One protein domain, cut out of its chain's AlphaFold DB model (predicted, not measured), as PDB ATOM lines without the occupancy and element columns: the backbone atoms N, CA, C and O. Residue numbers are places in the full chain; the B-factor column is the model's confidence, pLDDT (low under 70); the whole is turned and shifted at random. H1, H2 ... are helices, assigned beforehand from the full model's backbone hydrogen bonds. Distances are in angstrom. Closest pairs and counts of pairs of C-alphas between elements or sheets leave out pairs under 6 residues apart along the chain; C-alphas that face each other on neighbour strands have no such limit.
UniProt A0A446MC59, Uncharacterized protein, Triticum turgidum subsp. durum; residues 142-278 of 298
ATOM      1  N   ALA A 142      38.386  -2.821  23.170       94.56
ATOM      2  CA  ALA A 142      39.133  -3.908  22.545       94.56
ATOM      3  C   ALA A 142      38.213  -4.888  21.793       94.56
ATOM      4  O   ALA A 142      38.523  -5.275  20.663       94.56
ATOM      5  N   ALA A 143      37.065  -5.252  22.375       93.12
ATOM      6  CA  ALA A 143      36.061  -6.085  21.715       93.12
ATOM      7  C   ALA A 143      35.511  -5.406  20.452       93.12
ATOM      8  O   ALA A 143      35.384  -6.059  19.417       93.12
ATOM      9  N   TYR A 144      35.273  -4.093  20.501       94.88
ATOM     10  CA  TYR A 144      34.877  -3.295  19.341       94.88
ATOM     11  C   TYR A 144      35.944  -3.276  18.227       94.88
ATOM     12  O   TYR A 144      35.625  -3.501  17.057       94.88
ATOM     13  N   PHE A 145      37.226  -3.068  18.552       94.25
ATOM     14  CA  PHE A 145      38.298  -3.146  17.546       94.25
ATOM     15  C   PHE A 145      38.381  -4.537  16.915       94.25
ATOM     16  O   PHE A 145      38.610  -4.665  15.714       94.25
ATOM     17  N   SER A 146      38.153  -5.586  17.704       91.50
ATOM     18  CA  SER A 146      38.127  -6.945  17.176       91.50
ATOM     19  C   SER A 146      36.919  -7.209  16.272       91.50
ATOM     20  O   SER A 146      37.082  -7.834  15.225       91.50
ATOM     21  N   SER A 147      35.717  -6.761  16.649       89.06
ATOM     22  CA  SER A 147      34.485  -7.019  15.887       89.06
ATOM     23  C   SER A 147      34.448  -6.270  14.555       89.06
ATOM     24  O   SER A 147      33.947  -6.796  13.565       89.06
ATOM     25  N   THR A 148      35.050  -5.082  14.503       86.88
ATOM     26  CA  THR A 148      35.212  -4.280  13.279       86.88
ATOM     27  C   THR A 148      36.394  -4.725  12.411       86.88
ATOM     28  O   THR A 148      36.713  -4.070  11.421       86.88
ATOM     29  N   LEU A 149      37.054  -5.842  12.756       84.12
ATOM     30  CA  LEU A 149      38.247  -6.369  12.078       84.12
ATOM     31  C   LEU A 149      39.409  -5.359  11.999       84.12
ATOM     32  O   LEU A 149      40.291  -5.481  11.141       84.12
ATOM     33  N   PHE A 150      39.453  -4.395  12.923       89.12
ATOM     34  CA  PHE A 150      40.488  -3.374  12.994       89.12
ATOM     35  C   PHE A 150      41.810  -3.991  13.462       89.12
ATOM     36  O   PHE A 150      42.025  -4.301  14.640       89.12
ATOM     37  N   LYS A 151      42.736  -4.214  12.527       89.50
ATOM     38  CA  LYS A 151      43.978  -4.948  12.808       89.50
ATOM     39  C   LYS A 151      44.903  -4.136  13.723       89.50
ATOM     40  O   LYS A 151      44.989  -2.919  13.658       89.50
ATOM     41  N   ARG A 152      45.730  -4.817  14.522       87.69
ATOM     42  CA  ARG A 152      46.709  -4.182  15.443       87.69
ATOM     43  C   ARG A 152      47.753  -3.267  14.789       87.69
ATOM     44  O   ARG A 152      48.453  -2.534  15.482       87.69
ATOM     45  N   LYS A 153      47.939  -3.383  13.475       87.62
ATOM     46  CA  LYS A 153      48.853  -2.555  12.671       87.62
ATOM     47  C   LYS A 153      48.095  -1.685  11.666       87.62
ATOM     48  O   LYS A 153      48.703  -1.213  10.714       87.62
ATOM     49  N   ASP A 154      46.784  -1.560  11.836       87.38
ATOM     50  CA  ASP A 154      45.958  -0.778  10.938       87.38
ATOM     51  C   ASP A 154      46.216   0.721  11.138       87.38
ATOM     52  O   ASP A 154      46.360   1.215  12.261       87.38
ATOM     53  N   ASN A 155      46.285   1.428  10.015       86.81
ATOM     54  CA  ASN A 155      46.429   2.877   9.960       86.81
ATOM     55  C   ASN A 155      45.092   3.563   9.646       86.81
ATOM     56  O   ASN A 155      45.032   4.789   9.648       86.81
ATOM     57  N   GLY A 156      44.031   2.791   9.388       90.69
ATOM     58  CA  GLY A 156      42.678   3.292   9.201       90.69
ATOM     59  C   GLY A 156      42.131   3.994  10.442       90.69
ATOM     60  O   GLY A 156      42.772   4.067  11.498       90.69
ATOM     61  N   THR A 157      40.920   4.517  10.317       92.25
ATOM     62  CA  THR A 157      40.213   5.193  11.404       92.25
ATOM     63  C   THR A 157      38.870   4.528  11.667       92.25
ATOM     64  O   THR A 157      38.383   3.745  10.855       92.25
ATOM     65  N   ASN A 158      38.291   4.832  12.819       94.38
ATOM     66  CA  ASN A 158      36.953   4.429  13.220       94.38
ATOM     67  C   ASN A 158      36.358   5.514  14.128       94.38
ATOM     68  O   ASN A 158      37.074   6.441  14.524       94.38
ATOM     69  N   MET A 159      35.069   5.420  14.459       95.81
ATOM     70  CA  MET A 159      34.387   6.487  15.196       95.81
ATOM     71  C   MET A 159      35.066   6.786  16.541       95.81
ATOM     72  O   MET A 159      35.275   7.954  16.868       95.81
ATOM     73  N   LEU A 160      35.481   5.756  17.287       97.56
ATOM     74  CA  LEU A 160      36.173   5.919  18.570       97.56
ATOM     75  C   LEU A 160      37.471   6.724  18.425       97.56
ATOM     76  O   LEU A 160      37.695   7.686  19.160       97.56
ATOM     77  N   LEU A 161      38.318   6.352  17.462       97.62
ATOM     78  CA  LEU A 161      39.581   7.046  17.207       97.62
ATOM     79  C   LEU A 161      39.342   8.483  16.730       97.62
ATOM     80  O   LEU A 161      40.059   9.386  17.153       97.62
ATOM     81  N   VAL A 162      38.303   8.732  15.927       97.06
ATOM     82  CA  VAL A 162      37.928  10.094  15.513       97.06
ATOM     83  C   VAL A 162      37.469  10.936  16.702       97.06
ATOM     84  O   VAL A 162      37.924  12.073  16.837       97.06
ATOM     85  N   LEU A 163      36.623  10.400  17.588       97.62
ATOM     86  CA  LEU A 163      36.179  11.102  18.797       97.62
ATOM     87  C   LEU A 163      37.374  11.514  19.667       97.62
ATOM     88  O   LEU A 163      37.469  12.671  20.080       97.62
ATOM     89  N   PHE A 164      38.321  10.601  19.886       98.44
ATOM     90  CA  PHE A 164      39.525  10.893  20.661       98.44
ATOM     91  C   PHE A 164      40.510  11.818  19.938       98.44
ATOM     92  O   PHE A 164      41.089  12.687  20.581       98.44
ATOM     93  N   SER A 165      40.639  11.732  18.611       98.00
ATOM     94  CA  SER A 165      41.434  12.684  17.823       98.00
ATOM     95  C   SER A 165      40.871  14.105  17.926       98.00
ATOM     96  O   SER A 165      41.615  15.076  18.071       98.00
ATOM     97  N   LYS A 166      39.538  14.243  17.901       97.19
ATOM     98  CA  LYS A 166      38.875  15.532  18.123       97.19
ATOM     99  C   LYS A 166      39.078  16.024  19.547       97.19
ATOM    100  O   LYS A 166      39.405  17.196  19.706       97.19
ATOM    101  N   LEU A 167      38.949  15.156  20.552       97.19
ATOM    102  CA  LEU A 167      39.270  15.506  21.935       97.19
ATOM    103  C   LEU A 167      40.703  16.044  22.037       97.19
ATOM    104  O   LEU A 167      40.902  17.136  22.558       97.19
ATOM    105  N   ASP A 168      41.676  15.325  21.476       97.94
ATOM    106  CA  ASP A 168      43.091  15.691  21.527       97.94
ATOM    107  C   ASP A 168      43.359  17.093  20.961       97.94
ATOM    108  O   ASP A 168      44.185  17.819  21.506       97.94
ATOM    109  N   SER A 169      42.607  17.526  19.940       97.12
ATOM    110  CA  SER A 169      42.740  18.869  19.350       97.12
ATOM    111  C   SER A 169      42.391  20.028  20.299       97.12
ATOM    112  O   SER A 169      42.803  21.163  20.056       97.12
ATOM    113  N   PHE A 170      41.670  19.758  21.393       95.75
ATOM    114  CA  PHE A 170      41.327  20.750  22.419       95.75
ATOM    115  C   PHE A 170      42.264  20.719  23.633       95.75
ATOM    116  O   PHE A 170      42.175  21.600  24.496       95.75
ATOM    117  N   LEU A 171      43.141  19.716  23.722       95.88
ATOM    118  CA  LEU A 171      43.941  19.433  24.909       95.88
ATOM    119  C   LEU A 171      45.429  19.655  24.655       95.88
ATOM    120  O   LEU A 171      45.923  19.632  23.533       95.88
ATOM    121  N   ALA A 172      46.160  19.858  25.744       91.00
ATOM    122  CA  ALA A 172      47.614  19.935  25.737       91.00
ATOM    123  C   ALA A 172      48.166  19.405  27.069       91.00
ATOM    124  O   ALA A 172      47.423  19.333  28.051       91.00
ATOM    125  N   PRO A 173      49.469  19.084  27.175       89.00
ATOM    126  CA  PRO A 173      50.050  18.621  28.435       89.00
ATOM    127  C   PRO A 173      49.839  19.574  29.624       89.00
ATOM    128  O   PRO A 173      49.716  19.121  30.757       89.00
ATOM    129  N   ASN A 174      49.771  20.883  29.370       92.94
ATOM    130  CA  ASN A 174      49.487  21.930  30.359       92.94
ATOM    131  C   ASN A 174      47.998  22.326  30.433       92.94
ATOM    132  O   ASN A 174      47.642  23.225  31.189       92.94
ATOM    133  N   ARG A 175      47.138  21.686  29.638       94.94
ATOM    134  CA  ARG A 175      45.686  21.899  29.599       94.94
ATOM    135  C   ARG A 175      44.971  20.548  29.447       94.94
ATOM    136  O   ARG A 175      44.450  20.256  28.367       94.94
ATOM    137  N   PRO A 176      44.998  19.697  30.486       96.31
ATOM    138  CA  PRO A 176      44.299  18.423  30.447       96.31
ATOM    139  C   PRO A 176      42.791  18.587  30.655       96.31
ATOM    140  O   PRO A 176      42.341  19.573  31.241       96.31
ATOM    141  N   CYS A 177      42.007  17.597  30.226       96.81
ATOM    142  CA  CYS A 177      40.598  17.501  30.607       96.81
ATOM    143  C   CYS A 177      40.414  16.730  31.923       96.81
ATOM    144  O   CYS A 177      41.287  15.983  32.365       96.81
ATOM    145  N   HIS A 178      39.241  16.873  32.539       96.62
ATOM    146  CA  HIS A 178      38.838  16.012  33.649       96.62
ATOM    147  C   HIS A 178      38.562  14.580  33.153       96.62
ATOM    148  O   HIS A 178      38.143  14.386  32.007       96.62
ATOM    149  N   ASN A 179      38.769  13.571  34.006       95.38
ATOM    150  CA  ASN A 179      38.643  12.167  33.602       95.38
ATOM    151  C   ASN A 179      37.217  11.768  33.181       95.38
ATOM    152  O   ASN A 179      37.034  10.952  32.280       95.38
ATOM    153  N   SER A 180      36.207  12.413  33.765       95.56
ATOM    154  CA  SER A 180      34.799  12.218  33.415       95.56
ATOM    155  C   SER A 180      34.518  12.428  31.928       95.56
ATOM    156  O   SER A 180      33.627  11.771  31.394       95.56
ATOM    157  N   LEU A 181      35.272  13.295  31.240       95.94
ATOM    158  CA  LEU A 181      35.059  13.566  29.823       95.94
ATOM    159  C   LEU A 181      35.422  12.360  28.952       95.94
ATOM    160  O   LEU A 181      34.594  11.913  28.161       95.94
ATOM    161  N   TRP A 182      36.622  11.795  29.110       97.00
ATOM    162  CA  TRP A 182      37.011  10.629  28.314       97.00
ATOM    163  C   TRP A 182      36.224   9.377  28.715       97.00
ATOM    164  O   TRP A 182      35.890   8.582  27.842       97.00
ATOM    165  N   ILE A 183      35.837   9.231  29.991       97.00
ATOM    166  CA  ILE A 183      34.932   8.152  30.433       97.00
ATOM    167  C   ILE A 183      33.573   8.283  29.733       97.00
ATOM    168  O   ILE A 183      33.037   7.302  29.221       97.00
ATOM    169  N   SER A 184      33.042   9.507  29.651       96.81
ATOM    170  CA  SER A 184      31.783   9.791  28.958       96.81
ATOM    171  C   SER A 184      31.872   9.484  27.467       96.81
ATOM    172  O   SER A 184      30.938   8.915  26.919       96.81
ATOM    173  N   ILE A 185      32.994   9.802  26.812       97.94
ATOM    174  CA  ILE A 185      33.217   9.466  25.397       97.94
ATOM    175  C   ILE A 185      33.226   7.948  25.186       97.94
ATOM    176  O   ILE A 185      32.596   7.475  24.243       97.94
ATOM    177  N   LEU A 186      33.888   7.183  26.061       98.06
ATOM    178  CA  LEU A 186      33.905   5.718  25.970       98.06
ATOM    179  C   LEU A 186      32.499   5.124  26.109       98.06
ATOM    180  O   LEU A 186      32.113   4.288  25.298       98.06
ATOM    181  N   ALA A 187      31.723   5.580  27.095       97.88
ATOM    182  CA  ALA A 187      30.363   5.090  27.307       97.88
ATOM    183  C   ALA A 187      29.388   5.541  26.214       97.88
ATOM    184  O   ALA A 187      28.500   4.790  25.815       97.88
ATOM    185  N   PHE A 188      29.559   6.763  25.710       98.19
ATOM    186  CA  PHE A 188      28.808   7.271  24.571       98.19
ATOM    187  C   PHE A 188      29.068   6.425  23.321       98.19
ATOM    188  O   PHE A 188      28.120   5.989  22.673       98.19
ATOM    189  N   HIS A 189      30.337   6.138  23.014       98.00
ATOM    190  CA  HIS A 189      30.704   5.269  21.896       98.00
ATOM    191  C   HIS A 189      30.148   3.852  22.076       98.00
ATOM    192  O   HIS A 189      29.500   3.343  21.168       98.00
ATOM    193  N   GLU A 190      30.286   3.260  23.263       97.62
ATOM    194  CA  GLU A 190      29.750   1.924  23.559       97.62
ATOM    195  C   GLU A 190      28.221   1.854  23.388       97.62
ATOM    196  O   GLU A 190      27.692   0.886  22.837       97.62
ATOM    197  N   ALA A 191      27.491   2.898  23.795       98.12
ATOM    198  CA  ALA A 191      26.047   2.980  23.587       98.12
ATOM    199  C   ALA A 191      25.670   2.965  22.095       98.12
ATOM    200  O   ALA A 191      24.693   2.311  21.721       98.12
ATOM    201  N   LEU A 192      26.453   3.639  21.247       97.75
ATOM    202  CA  LEU A 192      26.241   3.642  19.799       97.75
ATOM    203  C   LEU A 192      26.646   2.320  19.140       97.75
ATOM    204  O   LEU A 192      25.957   1.866  18.234       97.75
ATOM    205  N   VAL A 193      27.710   1.668  19.611       96.06
ATOM    206  CA  VAL A 193      28.114   0.341  19.116       96.06
ATOM    207  C   VAL A 193      27.013  -0.691  19.356       96.06
ATOM    208  O   VAL A 193      26.720  -1.507  18.484       96.06
ATOM    209  N   ARG A 194      26.377  -0.660  20.531       94.69
ATOM    210  CA  ARG A 194      25.298  -1.600  20.879       94.69
ATOM    211  C   ARG A 194      23.999  -1.314  20.152       94.69
ATOM    212  O   ARG A 194      23.301  -2.243  19.753       94.69
ATOM    213  N   LYS A 195      23.647  -0.034  20.040       96.88
ATOM    214  CA  LYS A 195      22.437   0.419  19.360       96.88
ATOM    215  C   LYS A 195      22.796   1.606  18.468       96.88
ATOM    216  O   LYS A 195      22.677   2.746  18.930       96.88
ATOM    217  N   PRO A 196      23.202   1.338  17.210       96.88
ATOM    218  CA  PRO A 196      23.487   2.379  16.234       96.88
ATOM    219  C   PRO A 196      22.329   3.365  16.124       96.88
ATOM    220  O   PRO A 196      21.157   2.986  16.240       96.88
ATOM    221  N   ARG A 197      22.653   4.643  15.937       96.94
ATOM    222  CA  ARG A 197      21.668   5.730  15.949       96.94
ATOM    223  C   ARG A 197      21.707   6.536  14.676       96.94
ATOM    224  O   ARG A 197      22.720   6.627  13.996       96.94
ATOM    225  N   ASP A 198      20.583   7.177  14.403       95.50
ATOM    226  CA  ASP A 198      20.514   8.210  13.385       95.50
ATOM    227  C   ASP A 198      21.484   9.370  13.731       95.50
ATOM    228  O   ASP A 198      21.504   9.827  14.883       95.50
ATOM    229  N   PRO A 199      22.274   9.877  12.766       95.50
ATOM    230  CA  PRO A 199      23.188  11.000  12.963       95.50
ATOM    231  C   PRO A 199      22.521  12.245  13.556       95.50
ATOM    232  O   PRO A 199      23.139  12.955  14.351       95.50
ATOM    233  N   LEU A 200      21.255  12.506  13.215       95.44
ATOM    234  CA  LEU A 200      20.489  13.628  13.747       95.44
ATOM    235  C   LEU A 200      20.207  13.454  15.240       95.44
ATOM    236  O   LEU A 200      20.313  14.418  16.000       95.44
ATOM    237  N   VAL A 201      19.893  12.231  15.680       96.69
ATOM    238  CA  VAL A 201      19.710  11.897  17.104       96.69
ATOM    239  C   VAL A 201      21.014  12.131  17.857       96.69
ATOM    240  O   VAL A 201      21.012  12.765  18.910       96.69
ATOM    241  N   VAL A 202      22.138  11.682  17.292       96.69
ATOM    242  CA  VAL A 202      23.472  11.873  17.874       96.69
ATOM    243  C   VAL A 202      23.839  13.355  17.982       96.69
ATOM    244  O   VAL A 202      24.248  13.814  19.050       96.69
ATOM    245  N   ALA A 203      23.654  14.124  16.909       95.88
ATOM    246  CA  ALA A 203      23.943  15.554  16.891       95.88
ATOM    247  C   ALA A 203      23.054  16.330  17.875       95.88
ATOM    248  O   ALA A 203      23.541  17.177  18.622       95.88
ATOM    249  N   THR A 204      21.763  15.997  17.927       96.69
ATOM    250  CA  THR A 204      20.799  16.607  18.855       96.69
ATOM    251  C   THR A 204      21.127  16.262  20.306       96.69
ATOM    252  O   THR A 204      21.047  17.123  21.177       96.69
ATOM    253  N   PHE A 205      21.555  15.028  20.584       97.31
ATOM    254  CA  PHE A 205      22.035  14.635  21.906       97.31
ATOM    255  C   PHE A 205      23.276  15.437  22.318       97.31
ATOM    256  O   PHE A 205      23.315  15.981  23.420       97.31
ATOM    257  N   ALA A 206      24.261  15.574  21.426       95.44
ATOM    258  CA  ALA A 206      25.453  16.377  21.690       95.44
ATOM    259  C   ALA A 206      25.106  17.856  21.948       95.44
ATOM    260  O   ALA A 206      25.646  18.459  22.875       95.44
ATOM    261  N   LEU A 207      24.160  18.422  21.187       96.31
ATOM    262  CA  LEU A 207      23.620  19.762  21.434       96.31
ATOM    263  C   LEU A 207      22.935  19.863  22.795       96.31
ATOM    264  O   LEU A 207      23.181  20.821  23.517       96.31
ATOM    265  N   ALA A 208      22.120  18.879  23.177       96.44
ATOM    266  CA  ALA A 208      21.460  18.873  24.478       96.44
ATOM    267  C   ALA A 208      22.479  18.890  25.622       96.44
ATOM    268  O   ALA A 208      22.311  19.645  26.574       96.44
ATOM    269  N   VAL A 209      23.564  18.116  25.511       94.12
ATOM    270  CA  VAL A 209      24.659  18.135  26.494       94.12
ATOM    271  C   VAL A 209      25.354  19.502  26.517       94.12
ATOM    272  O   VAL A 209      25.581  20.049  27.595       94.12
ATOM    273  N   TYR A 210      25.647  20.080  25.348       93.88
ATOM    274  CA  TYR A 210      26.270  21.403  25.229       93.88
ATOM    275  C   TYR A 210      25.410  22.522  25.837       93.88
ATOM    276  O   TYR A 210      25.932  23.415  26.500       93.88
ATOM    277  N   LEU A 211      24.090  22.443  25.665       95.56
ATOM    278  CA  LEU A 211      23.108  23.398  26.183       95.56
ATOM    279  C   LEU A 211      22.716  23.130  27.649       95.56
ATOM    280  O   LEU A 211      21.702  23.637  28.121       95.56
ATOM    281  N   GLY A 212      23.478  22.310  28.382       93.56
ATOM    282  CA  GLY A 212      23.226  22.045  29.802       93.56
ATOM    283  C   GLY A 212      21.972  21.210  30.083       93.56
ATOM    284  O   GLY A 212      21.450  21.244  31.194       93.56
ATOM    285  N   GLY A 213      21.486  20.451  29.100       92.88
ATOM    286  CA  GLY A 213      20.322  19.569  29.219       92.88
ATOM    287  C   GLY A 213      19.013  20.136  28.662       92.88
ATOM    288  O   GLY A 213      17.979  19.479  28.809       92.88
ATOM    289  N   ASP A 214      19.030  21.304  28.011       95.50
ATOM    290  CA  ASP A 214      17.849  21.881  27.350       95.50
ATOM    291  C   ASP A 214      17.462  21.077  26.095       95.50
ATOM    292  O   ASP A 214      17.872  21.356  24.966       95.50
ATOM    293  N   LEU A 215      16.687  20.012  26.315       94.56
ATOM    294  CA  LEU A 215      16.215  19.112  25.266       94.56
ATOM    295  C   LEU A 215      15.279  19.790  24.249       94.56
ATOM    296  O   LEU A 215      15.461  19.531  23.059       94.56
ATOM    297  N   PRO A 216      14.283  20.615  24.644       93.75
ATOM    298  CA  PRO A 216      13.454  21.338  23.681       93.75
ATOM    299  C   PRO A 216      14.275  22.208  22.726       93.75
ATOM    300  O   PRO A 216      14.120  22.073  21.511       93.75
ATOM    301  N   LEU A 217      15.192  23.027  23.254       94.88
ATOM    302  CA  LEU A 217      16.034  23.890  22.426       94.88
ATOM    303  C   LEU A 217      16.975  23.072  21.536       94.88
ATOM    304  O   LEU A 217      17.140  23.381  20.356       94.88
ATOM    305  N   ALA A 218      17.556  21.995  22.070       96.44
ATOM    306  CA  ALA A 218      18.408  21.105  21.294       96.44
ATOM    307  C   ALA A 218      17.662  20.459  20.121       96.44
ATOM    308  O   ALA A 218      18.219  20.389  19.032       96.44
ATOM    309  N   VAL A 219      16.416  20.012  20.318       95.50
ATOM    310  CA  VAL A 219      15.574  19.436  19.252       95.50
ATOM    311  C   VAL A 219      15.244  20.482  18.190       95.50
ATOM    312  O   VAL A 219      15.328  20.175  17.003       95.50
ATOM    313  N   ASP A 220      14.918  21.708  18.598       93.81
ATOM    314  CA  ASP A 220      14.615  22.798  17.668       93.81
ATOM    315  C   ASP A 220      15.828  23.158  16.797       93.81
ATOM    316  O   ASP A 220      15.706  23.253  15.574       93.81
ATOM    317  N   ILE A 221      17.015  23.280  17.398       94.12
ATOM    318  CA  ILE A 221      18.264  23.512  16.659       94.12
ATOM    319  C   ILE A 221      18.629  22.278  15.826       94.12
ATOM    320  O   ILE A 221      19.001  22.407  14.660       94.12
ATOM    321  N   GLY A 222      18.496  21.081  16.394       91.19
ATOM    322  CA  GLY A 222      18.814  19.807  15.756       91.19
ATOM    323  C   GLY A 222      18.089  19.636  14.427       91.19
ATOM    324  O   GLY A 222      18.726  19.313  13.433       91.19
ATOM    325  N   GLN A 223      16.797  19.973  14.356       89.94
ATOM    326  CA  GLN A 223      16.015  19.907  13.112       89.94
ATOM    327  C   GLN A 223      16.542  20.796  11.973       89.94
ATOM    328  O   GLN A 223      16.217  20.545  10.815       89.94
ATOM    329  N   SER A 224      17.349  21.816  12.278       89.31
ATOM    330  CA  SER A 224      17.987  22.672  11.269       89.31
ATOM    331  C   SER A 224      19.306  22.108  10.722       89.31
ATOM    332  O   SER A 224      19.849  22.636   9.750       89.31
ATOM    333  N   ILE A 225      19.838  21.033  11.318       89.06
ATOM    334  CA  ILE A 225      21.084  20.406  10.877       89.06
ATOM    335  C   ILE A 225      20.836  19.644   9.574       89.06
ATOM    336  O   ILE A 225      20.168  18.615   9.552       89.06
ATOM    337  N   ASN A 226      21.445  20.125   8.493       84.00
ATOM    338  CA  ASN A 226      21.383  19.513   7.162       84.00
ATOM    339  C   ASN A 226      22.751  19.024   6.652       84.00
ATOM    340  O   ASN A 226      22.897  18.684   5.477       84.00
ATOM    341  N   ARG A 227      23.777  19.028   7.512       85.75
ATOM    342  CA  ARG A 227      25.124  18.598   7.129       85.75
ATOM    343  C   ARG A 227      25.158  17.093   6.898       85.75
ATOM    344  O   ARG A 227      24.605  16.327   7.682       85.75
ATOM    345  N   GLN A 228      25.871  16.686   5.851       84.56
ATOM    346  CA  GLN A 228      26.174  15.280   5.620       84.56
ATOM    347  C   GLN A 228      27.038  14.730   6.760       84.56
ATOM    348  O   GLN A 228      27.911  15.425   7.288       84.56
ATOM    349  N   HIS A 229      26.762  13.486   7.137       87.19
ATOM    350  CA  HIS A 229      27.546  12.732   8.107       87.19
ATOM    351  C   HIS A 229      28.496  11.780   7.373       87.19
ATOM    352  O   HIS A 229      28.345  11.533   6.176       87.19
ATOM    353  N   ASP A 230      29.477  11.250   8.096       86.19
ATOM    354  CA  ASP A 230      30.364  10.219   7.570       86.19
ATOM    355  C   ASP A 230      29.643   8.861   7.595       86.19
ATOM    356  O   ASP A 230      29.420   8.288   8.663       86.19
ATOM    357  N   ALA A 231      29.262   8.372   6.414       87.44
ATOM    358  CA  ALA A 231      28.577   7.090   6.238       87.44
ATOM    359  C   ALA A 231      29.504   5.871   6.441       87.44
ATOM    360  O   ALA A 231      29.056   4.731   6.366       87.44
ATOM    361  N   GLY A 232      30.803   6.086   6.682       88.06
ATOM    362  CA  GLY A 232      31.766   5.022   6.967       88.06
ATOM    363  C   GLY A 232      31.688   4.462   8.392       88.06
ATOM    364  O   GLY A 232      32.337   3.455   8.677       88.06
ATOM    365  N   PHE A 233      30.926   5.087   9.297       92.12
ATOM    366  CA  PHE A 233      30.794   4.638  10.686       92.12
ATOM    367  C   PHE A 233      29.603   3.698  10.874       92.12
ATOM    368  O   PHE A 233      28.455   4.098  10.712       92.12
ATOM    369  N   ALA A 234      29.873   2.460  11.297       91.62
ATOM    370  CA  ALA A 234      28.849   1.442  11.555       91.62
ATOM    371  C   ALA A 234      27.920   1.793  12.736       91.62
ATOM    372  O   ALA A 234      26.836   1.233  12.879       91.62
ATOM    373  N   GLU A 235      28.354   2.713  13.593       95.31
ATOM    374  CA  GLU A 235      27.598   3.263  14.717       95.31
ATOM    375  C   GLU A 235      26.491   4.238  14.291       95.31
ATOM    376  O   GLU A 235      25.610   4.565  15.095       95.31
ATOM    377  N   LEU A 236      26.542   4.719  13.046       95.31
ATOM    378  CA  LEU A 236      25.583   5.656  12.484       95.31
ATOM    379  C   LEU A 236      24.674   4.943  11.480       95.31
ATOM    380  O   LEU A 236      25.129   4.236  10.587       95.31
ATOM    381  N   LEU A 237      23.365   5.118  11.651       93.62
ATOM    382  CA  LEU A 237      22.352   4.595  10.739       93.62
ATOM    383  C   LEU A 237      22.135   5.533   9.551       93.62
ATOM    384  O   LEU A 237      22.417   6.728   9.623       93.62
ATOM    385  N   GLU A 238      21.506   5.003   8.503       90.44
ATOM    386  CA  GLU A 238      20.980   5.832   7.421       90.44
ATOM    387  C   GLU A 238      20.008   6.898   7.967       90.44
ATOM    388  O   GLU A 238      19.087   6.543   8.720       90.44
ATOM    389  N   PRO A 239      20.183   8.183   7.598       89.88
ATOM    390  CA  PRO A 239      19.361   9.278   8.093       89.88
ATOM    391  C   PRO A 239      17.878   9.090   7.782       89.88
ATOM    392  O   PRO A 239      17.485   8.718   6.674       89.88
ATOM    393  N   ARG A 240      17.032   9.416   8.756       87.94
ATOM    394  CA  ARG A 240      15.573   9.374   8.653       87.94
ATOM    395  C   ARG A 240      14.975  10.747   8.921       87.94
ATOM    396  O   ARG A 240      15.555  11.598   9.590       87.94
ATOM    397  N   MET A 241      13.760  10.946   8.423       86.56
ATOM    398  CA  MET A 241      12.977  12.136   8.743       86.56
ATOM    399  C   MET A 241      12.339  11.986  10.123       86.56
ATOM    400  O   MET A 241      11.613  11.023  10.375       86.56
ATOM    401  N   TRP A 242      12.567  12.964  10.999       88.19
ATOM    402  CA  TRP A 242      12.056  12.946  12.368       88.19
ATOM    403  C   TRP A 242      11.074  14.087  12.644       88.19
ATOM    404  O   TRP A 242      11.383  15.266  12.467       88.19
ATOM    405  N   GLY A 243       9.903  13.744  13.187       92.38
ATOM    406  CA  GLY A 243       9.061  14.714  13.892       92.38
ATOM    407  C   GLY A 243       9.643  15.047  15.274       92.38
ATOM    408  O   GLY A 243      10.279  14.193  15.892       92.38
ATOM    409  N   LYS A 244       9.372  16.251  15.805       92.44
ATOM    410  CA  LYS A 244       9.933  16.736  17.090       92.44
ATOM    411  C   LYS A 244       9.790  15.737  18.243       92.44
ATOM    412  O   LYS A 244      10.751  15.467  18.956       92.44
ATOM    413  N   LYS A 245       8.594  15.156  18.414       93.88
ATOM    414  CA  LYS A 245       8.319  14.177  19.484       93.88
ATOM    415  C   LYS A 245       9.138  12.890  19.329       93.88
ATOM    416  O   LYS A 245       9.605  12.361  20.331       93.88
ATOM    417  N   GLY A 246       9.311  12.412  18.096       95.06
ATOM    418  CA  GLY A 246      10.100  11.213  17.803       95.06
ATOM    419  C   GLY A 246      11.587  11.443  18.057       95.06
ATOM    420  O   GLY A 246      12.201  10.668  18.783       95.06
ATOM    421  N   LEU A 247      12.131  12.560  17.556       95.06
ATOM    422  CA  LEU A 247      13.526  12.943  17.797       95.06
ATOM    423  C   LEU A 247      13.816  13.067  19.297       95.06
ATOM    424  O   LEU A 247      14.795  12.517  19.793       95.06
ATOM    425  N   LEU A 248      12.925  13.728  20.042       96.31
ATOM    426  CA  LEU A 248      13.045  13.856  21.492       96.31
ATOM    427  C   LEU A 248      13.063  12.495  22.206       96.31
ATOM    428  O   LEU A 248      13.828  12.316  23.154       96.31
ATOM    429  N   ALA A 249      12.215  11.552  21.786       96.56
ATOM    430  CA  ALA A 249      12.165  10.216  22.374       96.56
ATOM    431  C   ALA A 249      13.477   9.452  22.140       96.56
ATOM    432  O   ALA A 249      14.040   8.914  23.091       96.56
ATOM    433  N   GLU A 250      14.009   9.484  20.918       96.94
ATOM    434  CA  GLU A 250      15.280   8.835  20.582       96.94
ATOM    435  C   GLU A 250      16.480   9.458  21.301       96.94
ATOM    436  O   GLU A 250      17.357   8.739  21.774       96.94
ATOM    437  N   VAL A 251      16.515  10.786  21.448       97.12
ATOM    438  CA  VAL A 251      17.581  11.473  22.197       97.12
ATOM    439  C   VAL A 251      17.555  11.071  23.675       97.12
ATOM    440  O   VAL A 251      18.603  10.811  24.270       97.12
ATOM    441  N   LYS A 252      16.363  10.963  24.279       96.81
ATOM    442  CA  LYS A 252      16.208  10.460  25.655       96.81
ATOM    443  C   LYS A 252      16.628   8.997  25.776       96.81
ATOM    444  O   LYS A 252      17.280   8.634  26.752       96.81
ATOM    445  N   ASP A 253      16.283   8.174  24.794       97.88
ATOM    446  CA  ASP A 253      16.660   6.763  24.749       97.88
ATOM    447  C   ASP A 253      18.180   6.576  24.580       97.88
ATOM    448  O   ASP A 253      18.778   5.706  25.217       97.88
ATOM    449  N   LEU A 254      18.847   7.443  23.812       98.12
ATOM    450  CA  LEU A 254      20.309   7.485  23.736       98.12
ATOM    451  C   LEU A 254      20.933   7.876  25.084       98.12
ATOM    452  O   LEU A 254      21.886   7.234  25.521       98.12
ATOM    453  N   ALA A 255      20.360   8.849  25.799       96.75
ATOM    454  CA  ALA A 255      20.814   9.206  27.146       96.75
ATOM    455  C   ALA A 255      20.694   8.032  28.139       96.75
ATOM    456  O   ALA A 255      21.578   7.824  28.970       96.75
ATOM    457  N   ILE A 256      19.610   7.250  28.051       97.69
ATOM    458  CA  ILE A 256      19.429   6.020  28.839       97.69
ATOM    459  C   ILE A 256      20.493   4.986  28.457       97.69
ATOM    460  O   ILE A 256      21.160   4.455  29.344       97.69
ATOM    461  N   SER A 257      20.701   4.766  27.157       98.06
ATOM    462  CA  SER A 257      21.693   3.816  26.632       98.06
ATOM    463  C   SER A 257      23.110   4.152  27.110       98.06
ATOM    464  O   SER A 257      23.855   3.267  27.521       98.06
ATOM    465  N   MET A 258      23.471   5.440  27.126       96.69
ATOM    466  CA  MET A 258      24.765   5.913  27.624       96.69
ATOM    467  C   MET A 258      24.927   5.693  29.133       96.69
ATOM    468  O   MET A 258      25.990   5.263  29.577       96.69
ATOM    469  N   ARG A 259      23.883   5.944  29.936       95.88
ATOM    470  CA  ARG A 259      23.915   5.637  31.379       95.88
ATOM    471  C   ARG A 259      24.063   4.142  31.636       95.88
ATOM    472  O   ARG A 259      24.826   3.756  32.513       95.88
ATOM    473  N   GLN A 260      23.366   3.316  30.865       96.81
ATOM    474  CA  GLN A 260      23.492   1.867  30.952       96.81
ATOM    475  C   GLN A 260      24.914   1.410  30.594       96.81
ATOM    476  O   GLN A 260      25.495   0.621  31.332       96.81
ATOM    477  N   ALA A 261      25.507   1.959  29.528       96.94
ATOM    478  CA  ALA A 261      26.892   1.676  29.162       96.94
ATOM    479  C   ALA A 261      27.877   2.044  30.288       96.94
ATOM    480  O   ALA A 261      28.755   1.246  30.594       96.94
ATOM    481  N   LEU A 262      27.703   3.194  30.957       95.19
ATOM    482  CA  LEU A 262      28.527   3.573  32.116       95.19
ATOM    483  C   LEU A 262      28.457   2.537  33.244       95.19
ATOM    484  O   LEU A 262      29.496   2.154  33.774       95.19
ATOM    485  N   THR A 263      27.252   2.079  33.595       94.94
ATOM    486  CA  THR A 263      27.063   1.071  34.647       94.94
ATOM    487  C   THR A 263      27.717  -0.253  34.261       94.94
ATOM    488  O   THR A 263      28.512  -0.801  35.022       94.94
ATOM    489  N   GLU A 264      27.444  -0.749  33.056       94.00
ATOM    490  CA  GLU A 264      27.954  -2.044  32.599       94.00
ATOM    491  C   GLU A 264      29.471  -2.053  32.397       94.00
ATOM    492  O   GLU A 264      30.118  -3.065  32.644       94.00
ATOM    493  N   MET A 265      30.069  -0.921  32.012       92.56
ATOM    494  CA  MET A 265      31.526  -0.795  31.918       92.56
ATOM    495  C   MET A 265      32.243  -0.940  33.269       92.56
ATOM    496  O   MET A 265      33.460  -1.125  33.290       92.56
ATOM    497  N   THR A 266      31.510  -0.860  34.381       88.12
ATOM    498  CA  THR A 266      32.035  -1.057  35.741       88.12
ATOM    499  C   THR A 266      31.597  -2.368  36.391       88.12
ATOM    500  O   THR A 266      32.071  -2.686  37.480       88.12
ATOM    501  N   ASP A 267      30.722  -3.130  35.736       93.62
ATOM    502  CA  ASP A 267      30.160  -4.368  36.265       93.62
ATOM    503  C   ASP A 267      31.001  -5.586  35.853       93.62
ATOM    504  O   ASP A 267      31.333  -5.772  34.678       93.62
ATOM    505  N   GLU A 268      31.346  -6.434  36.824       89.88
ATOM    506  CA  GLU A 268      32.253  -7.570  36.623       89.88
ATOM    507  C   GLU A 268      31.743  -8.573  35.579       89.88
ATOM    508  O   GLU A 268      32.532  -9.082  34.780       89.88
ATOM    509  N   TYR A 269      30.432  -8.831  35.540       91.38
ATOM    510  CA  TYR A 269      29.838  -9.782  34.605       91.38
ATOM    511  C   TYR A 269      29.946  -9.276  33.164       91.38
ATOM    512  O   TYR A 269      30.378 -10.003  32.264       91.38
ATOM    513  N   TYR A 270      29.602  -8.007  32.930       91.56
ATOM    514  CA  TYR A 270      29.684  -7.417  31.592       91.56
ATOM    515  C   TYR A 270      31.131  -7.239  31.126       91.56
ATOM    516  O   TYR A 270      31.424  -7.481  29.952       91.56
ATOM    517  N   VAL A 271      32.047  -6.895  32.036       88.44
ATOM    518  CA  VAL A 271      33.489  -6.843  31.757       88.44
ATOM    519  C   VAL A 271      34.012  -8.218  31.333       88.44
ATOM    520  O   VAL A 271      34.658  -8.325  30.289       88.44
ATOM    521  N   ALA A 272      33.687  -9.281  32.076       86.81
ATOM    522  CA  ALA A 272      34.095 -10.644  31.734       86.81
ATOM    523  C   ALA A 272      33.557 -11.074  30.357       86.81
ATOM    524  O   ALA A 272      34.297 -11.622  29.535       86.81
ATOM    525  N   ASN A 273      32.296 -10.748  30.058       87.62
ATOM    526  CA  ASN A 273      31.692 -11.007  28.751       87.62
ATOM    527  C   ASN A 273      32.370 -10.234  27.612       87.62
ATOM    528  O   ASN A 273      32.523 -10.772  26.514       87.62
ATOM    529  N   ALA A 274      32.768  -8.979  27.837       86.69
ATOM    530  CA  ALA A 274      33.513  -8.202  26.850       86.69
ATOM    531  C   ALA A 274      34.886  -8.833  26.581       86.69
ATOM    532  O   ALA A 274      35.255  -9.017  25.423       86.69
ATOM    533  N   MET A 275      35.597  -9.250  27.633       85.88
ATOM    534  CA  MET A 275      36.889  -9.932  27.516       85.88
ATOM    535  C   MET A 275      36.789 -11.256  26.746       85.88
ATOM    536  O   MET A 275      37.654 -11.544  25.922       85.88
ATOM    537  N   ALA A 276      35.719 -12.029  26.950       84.75
ATOM    538  CA  ALA A 276      35.496 -13.302  26.258       84.75
ATOM    539  C   ALA A 276      35.308 -13.158  24.735       84.75
ATOM    540  O   ALA A 276      35.545 -14.108  23.991       84.75
ATOM    541  N   LYS A 277      34.899 -11.976  24.254       82.38
ATOM    542  CA  LYS A 277      34.730 -11.684  22.817       82.38
ATOM    543  C   LYS A 277      36.046 -11.352  22.113       82.38
ATOM    544  O   LYS A 277      36.070 -11.261  20.886       82.38
ATOM    545  N   ILE A 278      37.125 -11.138  22.862       80.69
ATOM    546  CA  ILE A 278      38.420 -10.766  22.305       80.69
ATOM    547  C   ILE A 278      39.164 -12.053  21.909       80.69
ATOM    548  O   ILE A 278      39.325 -12.943  22.748       80.69
TER     549      ILE A 278
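This is residues 142 to 278 of the 298 residues of an uncharacterized protein of Triticum turgidum subsp. durum (UniProt A0A446MC59). One long helix, H6, runs along one side of the domain, and H5, H4 and H3 cross it one after another from its first end to its last. H2 folds back with H3 as a helical hairpin whose tip, residues 169 to 175, sticks out, while the short H1 and H7 come near each other beyond the last end of H6. The printed part has 137 residues with seven named helices, H1 to H7 in order along the chain, and no named strand; the class is all helix. The whole is compact, with a radius of gyration of the C-alphas of 15.9 A and spans of 41 by 36 by 30 A.

H1 is residues 142 to 147 and begins at C-alpha 142 at (39.133, -3.908, 22.545). H2 is residues 159 to 168, 14.2 A long, and H3 is residues 179 to 194, 23.0 A long. H4 is residues 199 to 210, 16.4 A long, and H5 is residues 215 to 222. H6, residues 244 to 264, is 30.3 A long and starts at C-alpha 244 at (9.933, 16.736, 17.090). H7 is residues 268 to 276 and ends at C-alpha 276 at (35.496, -13.302, 26.258).

H6 is the hub, the helix that touches most others. With residues 244 to 248 alone it touches H5, the closest C-alphas being those of Val 219 and Leu 248, 6.5 A apart; the tilt of 68 degrees, opposite ways, is steep, only just short of about perpendicular. H4 touches H6 with residues 201 to 205 alone, about perpendicular at 73 degrees; the closest C-alphas, of Phe 205 and Val 251, are 5.5 A apart. H3 touches H6 with residues 184 to 191 alone, and the closest C-alphas, of Ala 191 and Met 258, are 5.2 A apart. H4 and H5 touch at a steep tilt of 52 degrees, with the C-alphas of Thr 204 and Gly 222 closest at 4.9 A. H2 and H3 touch as a hairpin at a shallow tilt of 17 degrees, opposite ways; the closest C-alphas, of Leu 160 and His 189, are 6.4 A apart. The helix packing is mostly crossed, the helices standing at large angles where they touch: of the 5 pairs of helices that touch, 1 is at a shallow tilt. H1 and H7 are close but not clearly touching, with the C-alphas of Ala 143 and Ala 274 closest at 6.1 A. H2 and H6 are apart. In H1 to H7 every O i to N i+4 pair is within hydrogen-bond range.

The C-alphas farthest apart, of Lys 153 and Lys 245, are 44.4 A from each other. The printed part has no cut. The links from H1 to H2 and from H5 to H6 are long, with 11 and 21 residues. Residues 151 to 156 and 169 to 175 stand free. The mean pLDDT of the printed part is 93.4, and no printed residue is under 70.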